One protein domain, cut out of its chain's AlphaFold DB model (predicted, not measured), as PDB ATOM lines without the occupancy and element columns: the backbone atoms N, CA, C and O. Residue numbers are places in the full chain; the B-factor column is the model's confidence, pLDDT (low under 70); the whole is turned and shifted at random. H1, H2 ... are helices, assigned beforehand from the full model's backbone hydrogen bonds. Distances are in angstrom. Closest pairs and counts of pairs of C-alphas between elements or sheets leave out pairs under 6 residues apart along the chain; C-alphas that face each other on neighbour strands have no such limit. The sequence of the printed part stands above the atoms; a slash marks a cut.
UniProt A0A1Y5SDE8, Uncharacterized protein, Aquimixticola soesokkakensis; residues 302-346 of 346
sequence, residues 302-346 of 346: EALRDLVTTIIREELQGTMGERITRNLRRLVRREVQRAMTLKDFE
ATOM      1  N   GLU A 302     -44.543 -11.843  27.130       88.50
ATOM      2  CA  GLU A 302     -43.774 -12.212  28.315       88.50
ATOM      3  C   GLU A 302     -42.460 -12.934  27.973       88.50
ATOM      4  O   GLU A 302     -41.431 -12.641  28.585       88.50
ATOM      5  N   ALA A 303     -42.445 -13.828  26.979       89.38
ATOM      6  CA  ALA A 303     -41.233 -14.539  26.570       89.38
ATOM      7  C   ALA A 303     -40.240 -13.616  25.842       89.38
ATOM      8  O   ALA A 303     -39.025 -13.741  26.030       89.38
ATOM      9  N   LEU A 304     -40.739 -12.652  25.058       91.50
ATOM     10  CA  LEU A 304     -39.915 -11.591  24.476       91.50
ATOM     11  C   LEU A 304     -39.337 -10.668  25.561       91.50
ATOM     12  O   LEU A 304     -38.143 -10.363  25.531       91.50
ATOM     13  N   ARG A 305     -40.143 -10.275  26.557       93.94
ATOM     14  CA  ARG A 305     -39.708  -9.464  27.708       93.94
ATOM     15  C   ARG A 305     -38.644 -10.178  28.551       93.94
ATOM     16  O   ARG A 305     -37.639  -9.551  28.899       93.94
ATOM     17  N   ASP A 306     -38.798 -11.473  28.824       95.56
ATOM     18  CA  ASP A 306     -37.801 -12.291  29.535       95.56
ATOM     19  C   ASP A 306     -36.491 -12.431  28.740       95.56
ATOM     20  O   ASP A 306     -35.395 -12.291  29.301       95.56
ATOM     21  N   LEU A 307     -36.578 -12.645  27.421       94.56
ATOM     22  CA  LEU A 307     -35.412 -12.711  26.538       94.56
ATOM     23  C   LEU A 307     -34.656 -11.375  26.503       94.56
ATOM     24  O   LEU A 307     -33.447 -11.347  26.733       94.56
ATOM     25  N   VAL A 308     -35.357 -10.259  26.286       95.69
ATOM     26  CA  VAL A 308     -34.767  -8.910  26.268       95.69
ATOM     27  C   VAL A 308     -34.166  -8.551  27.631       95.69
ATOM     28  O   VAL A 308     -33.050  -8.036  27.687       95.69
ATOM     29  N   THR A 309     -34.832  -8.894  28.736       97.31
ATOM     30  CA  THR A 309     -34.304  -8.700  30.099       97.31
ATOM     31  C   THR A 309     -33.026  -9.507  30.337       97.31
ATOM     32  O   THR A 309     -32.096  -9.021  30.988       97.31
ATOM     33  N   THR A 310     -32.945 -10.720  29.785       96.62
ATOM     34  CA  THR A 310     -31.745 -11.566  29.855       96.62
ATOM     35  C   THR A 310     -30.594 -10.955  29.054       96.62
ATOM     36  O   THR A 310     -29.522 -10.744  29.618       96.62
ATOM     37  N   ILE A 311     -30.834 -10.559  27.798       96.44
ATOM     38  CA  ILE A 311     -29.837  -9.902  26.932       96.44
ATOM     39  C   ILE A 311     -29.311  -8.611  27.581       96.44
ATOM     40  O   ILE A 311     -28.102  -8.421  27.699       96.44
ATOM     41  N   ILE A 312     -30.201  -7.738  28.068       96.38
ATOM     42  CA  ILE A 312     -29.816  -6.482  28.732       96.38
ATOM     43  C   ILE A 312     -28.984  -6.757  29.992       96.38
ATOM     44  O   ILE A 312     -28.022  -6.037  30.261       96.38
ATOM     45  N   ARG A 313     -29.310  -7.804  30.764       95.69
ATOM     46  CA  ARG A 313     -28.522  -8.200  31.940       95.69
ATOM     47  C   ARG A 313     -27.130  -8.700  31.557       95.69
ATOM     48  O   ARG A 313     -26.173  -8.339  32.236       95.69
ATOM     49  N   GLU A 314     -27.004  -9.493  30.497       96.69
ATOM     50  CA  GLU A 314     -25.714 -10.002  30.018       96.69
ATOM     51  C   GLU A 314     -24.824  -8.865  29.482       96.69
ATOM     52  O   GLU A 314     -23.674  -8.737  29.909       96.69
ATOM     53  N   GLU A 315     -25.370  -7.953  28.672       95.81
ATOM     54  CA  GLU A 315     -24.663  -6.761  28.173       95.81
ATOM     55  C   GLU A 315     -24.229  -5.803  29.301       95.81
ATOM     56  O   GLU A 315     -23.087  -5.321  29.335       95.81
ATOM     57  N   LEU A 316     -25.106  -5.556  30.283       95.88
ATOM     58  CA  LEU A 316     -24.803  -4.724  31.457       95.88
ATOM     59  C   LEU A 316     -23.932  -5.425  32.513       95.88
ATOM     60  O   LEU A 316     -23.432  -4.753  33.419       95.88
ATOM     61  N   GLN A 317     -23.709  -6.737  32.404       93.31
ATOM     62  CA  GLN A 317     -22.713  -7.471  33.191       93.31
ATOM     63  C   GLN A 317     -21.370  -7.608  32.447       93.31
ATOM     64  O   GLN A 317     -20.332  -7.797  33.084       93.31
ATOM     65  N   GLY A 318     -21.373  -7.479  31.118       94.06
ATOM     66  CA  GLY A 318     -20.188  -7.507  30.268       94.06
ATOM     67  C   GLY A 318     -19.363  -6.210  30.265       94.06
ATOM     68  O   GLY A 318     -19.514  -5.309  31.095       94.06
ATOM     69  N   THR A 319     -18.470  -6.096  29.276       95.00
ATOM     70  CA  THR A 319     -17.523  -4.964  29.166       95.00
ATOM     71  C   THR A 319     -18.218  -3.605  29.016       95.00
ATOM     72  O   THR A 319     -17.666  -2.577  29.421       95.00
ATOM     73  N   MET A 320     -19.442  -3.576  28.478       94.88
ATOM     74  CA  MET A 320     -20.251  -2.362  28.392       94.88
ATOM     75  C   MET A 320     -20.691  -1.893  29.786       94.88
ATOM     76  O   MET A 320     -20.495  -0.723  30.118       94.88
ATOM     77  N   GLY A 321     -21.154  -2.799  30.651       96.31
ATOM     78  CA  GLY A 321     -21.441  -2.522  32.063       96.31
ATOM     79  C   GLY A 321     -20.243  -1.986  32.855       96.31
ATOM     80  O   GLY A 321     -20.351  -0.990  33.583       96.31
ATOM     81  N   GLU A 322     -19.056  -2.571  32.668       95.94
ATOM     82  CA  GLU A 322     -17.821  -2.052  33.271       95.94
ATOM     83  C   GLU A 322     -17.525  -0.614  32.815       95.94
ATOM     84  O   GLU A 322     -17.221   0.258  33.637       95.94
ATOM     85  N   ARG A 323     -17.661  -0.333  31.511       96.69
ATOM     86  CA  ARG A 323     -17.455   1.005  30.929       96.69
ATOM     87  C   ARG A 323     -18.491   2.009  31.439       96.69
ATOM     88  O   ARG A 323     -18.096   3.102  31.852       96.69
ATOM     89  N   ILE A 324     -19.774   1.641  31.477       96.12
ATOM     90  CA  ILE A 324     -20.869   2.464  32.017       96.12
ATOM     91  C   ILE A 324     -20.586   2.808  33.480       96.12
ATOM     92  O   ILE A 324     -20.495   3.987  33.824       96.12
ATOM     93  N   THR A 325     -20.360   1.816  34.345       96.62
ATOM     94  CA  THR A 325     -20.155   2.072  35.780       96.62
ATOM     95  C   THR A 325     -18.843   2.814  36.064       96.62
ATOM     96  O   THR A 325     -18.799   3.663  36.956       96.62
ATOM     97  N   ARG A 326     -17.770   2.580  35.293       96.50
ATOM     98  CA  ARG A 326     -16.520   3.364  35.368       96.50
ATOM     99  C   ARG A 326     -16.743   4.825  34.972       96.50
ATOM    100  O   ARG A 326     -16.212   5.717  35.634       96.50
ATOM    101  N   ASN A 327     -17.534   5.083  33.933       95.75
ATOM    102  CA  ASN A 327     -17.841   6.437  33.473       95.75
ATOM    103  C   ASN A 327     -18.808   7.166  34.417       95.75
ATOM    104  O   ASN A 327     -18.555   8.325  34.742       95.75
ATOM    105  N   LEU A 328     -19.825   6.484  34.951       97.06
ATOM    106  CA  LEU A 328     -20.728   7.031  35.964       97.06
ATOM    107  C   LEU A 328     -19.967   7.416  37.241       97.06
ATOM    108  O   LEU A 328     -20.077   8.552  37.692       97.06
ATOM    109  N   ARG A 329     -19.104   6.536  37.774       95.56
ATOM    110  CA  ARG A 329     -18.244   6.851  38.937       95.56
ATOM    111  C   ARG A 329     -17.343   8.070  38.684       95.56
ATOM    112  O   ARG A 329     -17.174   8.896  39.579       95.56
ATOM    113  N   ARG A 330     -16.782   8.211  37.474       97.06
ATOM    114  CA  ARG A 330     -15.982   9.384  37.063       97.06
ATOM    115  C   ARG A 330     -16.818  10.667  36.994       97.06
ATOM    116  O   ARG A 330     -16.342  11.711  37.434       97.06
ATOM    117  N   LEU A 331     -18.032  10.591  36.448       97.38
ATOM    118  CA  LEU A 331     -18.957  11.719  36.329       97.38
ATOM    119  C   LEU A 331     -19.427  12.182  37.712       97.38
ATOM    120  O   LEU A 331     -19.234  13.345  38.049       97.38
ATOM    121  N   VAL A 332     -19.932  11.264  38.540       96.94
ATOM    122  CA  VAL A 332     -20.388  11.551  39.910       96.94
ATOM    123  C   VAL A 332     -19.251  12.123  40.759       96.94
ATOM    124  O   VAL A 332     -19.446  13.143  41.412       96.94
ATOM    125  N   ARG A 333     -18.035  11.551  40.704       95.12
ATOM    126  CA  ARG A 333     -16.871  12.107  41.420       95.12
ATOM    127  C   ARG A 333     -16.569  13.545  40.989       95.12
ATOM    128  O   ARG A 333     -16.345  14.389  41.851       95.12
ATOM    129  N   ARG A 334     -16.576  13.830  39.681       96.19
ATOM    130  CA  ARG A 334     -16.341  15.186  39.157       96.19
ATOM    131  C   ARG A 334     -17.428  16.160  39.609       96.19
ATOM    132  O   ARG A 334     -17.100  17.282  39.980       96.19
ATOM    133  N   GLU A 335     -18.691  15.746  39.586       95.75
ATOM    134  CA  GLU A 335     -19.808  16.630  39.927       95.75
ATOM    135  C   GLU A 335     -19.883  16.901  41.436       95.75
ATOM    136  O   GLU A 335     -20.051  18.049  41.835       95.75
ATOM    137  N   VAL A 336     -19.617  15.899  42.282       95.12
ATOM    138  CA  VAL A 336     -19.442  16.094  43.734       95.12
ATOM    139  C   VAL A 336     -18.252  17.015  44.024       95.12
ATOM    140  O   VAL A 336     -18.380  17.938  44.824       95.12
ATOM    141  N   GLN A 337     -17.116  16.839  43.340       93.25
ATOM    142  CA  GLN A 337     -15.943  17.706  43.506       93.25
ATOM    143  C   GLN A 337     -16.209  19.148  43.034       93.25
ATOM    144  O   GLN A 337     -15.759  20.096  43.679       93.25
ATOM    145  N   ARG A 338     -16.989  19.339  41.961       91.56
ATOM    146  CA  ARG A 338     -17.478  20.660  41.538       91.56
ATOM    147  C   ARG A 338     -18.402  21.258  42.598       91.56
ATOM    148  O   ARG A 338     -18.201  22.406  42.967       91.56
ATOM    149  N   ALA A 339     -19.384  20.507  43.091       93.31
ATOM    150  CA  ALA A 339     -20.338  20.991  44.087       93.31
ATOM    151  C   ALA A 339     -19.652  21.372  45.410       93.31
ATOM    152  O   ALA A 339     -19.987  22.398  45.994       93.31
ATOM    153  N   MET A 340     -18.655  20.594  45.849       88.75
ATOM    154  CA  MET A 340     -17.818  20.925  47.008       88.75
ATOM    155  C   MET A 340     -17.019  22.207  46.771       88.75
ATOM    156  O   MET A 340     -17.196  23.171  47.505       88.75
ATOM    157  N   THR A 341     -16.222  22.267  45.699       87.75
ATOM    158  CA  THR A 341     -15.391  23.454  45.426       87.75
ATOM    159  C   THR A 341     -16.208  24.719  45.158       87.75
ATOM    160  O   THR A 341     -15.775  25.794  45.546       87.75
ATOM    161  N   LEU A 342     -17.395  24.622  44.551       86.25
ATOM    162  CA  LEU A 342     -18.311  25.758  44.382       86.25
ATOM    163  C   LEU A 342     -18.878  26.238  45.728       86.25
ATOM    164  O   LEU A 342     -18.974  27.442  45.945       86.25
ATOM    165  N   LYS A 343     -19.191  25.312  46.642       72.31
ATOM    166  CA  LYS A 343     -19.672  25.611  47.999       72.31
ATOM    167  C   LYS A 343     -18.585  26.175  48.923       72.31
ATOM    168  O   LYS A 343     -18.906  26.931  49.830       72.31
ATOM    169  N   ASP A 344     -17.313  25.861  48.683       69.44
ATOM    170  CA  ASP A 344     -16.177  26.450  49.411       69.44
ATOM    171  C   ASP A 344     -15.933  27.942  49.060       69.44
ATOM    172  O   ASP A 344     -15.073  28.587  49.668       69.44
ATOM    173  N   PHE A 345     -16.672  28.502  48.089       60.16
ATOM    174  CA  PHE A 345     -16.572  29.899  47.643       60.16
ATOM    175  C   PHE A 345     -17.826  30.765  47.916       60.16
ATOM    176  O   PHE A 345     -17.869  31.898  47.429       60.16
ATOM    177  N   GLU A 346     -18.807  30.274  48.689       51.66
ATOM    178  CA  GLU A 346     -20.033  31.005  49.099       51.66
ATOM    179  C   GLU A 346     -20.010  31.452  50.578       51.66
ATOM    180  O   GLU A 346     -20.137  32.680  50.809       51.66
TER     181      GLU A 346
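AT A GLANCE: This is residues 302 to 346 of the 346 residues of an uncharacterized protein of Aquimixticola soesokkakensis (UniProt A0A1Y5SDE8). Two helices, H1 and then the longer H2, meet at their ends in a wide open V, with the corner at Gly 318 and most of both arms standing free. The printed part has 45 residues with two named helices and no named strand, an all-helix domain. It is extended, with a radius of gyration of the C-alphas of 17.4 A and spans of 55 by 22 by 7 A.

IN THESE COORDINATES: H1 is residues 302 to 317, 22.1 A from first to last C-alpha, and begins with C-alpha 302 at (-43.774, -12.212, 28.315). H2 is residues 319 to 343, 36.0 A long, from C-alpha 319 at (-17.523, -4.964, 29.166) to C-alpha 343 at (-19.672, 25.611, 47.999).

HOW THE PARTS SIT: A tight link of one residue joins H1 to H2. The two helices are close but not clearly touching; their closest C-alphas, those of Glu 315 and Gly 321, are 6.6 A apart. Their lines stand at a steep tilt of 66 degrees, and they run the same way. In H1 and H2 every O i to N i+4 pair is within hydrogen-bond range.

THE WHOLE: The two C-alphas farthest apart, those of Ala 303 and Glu 346, are 55.1 A apart. Residues 302 to 311 and 326 to 346 stand free. The printed part has no cut and ends at the chain's last residue. The mean pLDDT of the printed part is 91.8; residues 344 to 346 are under 70.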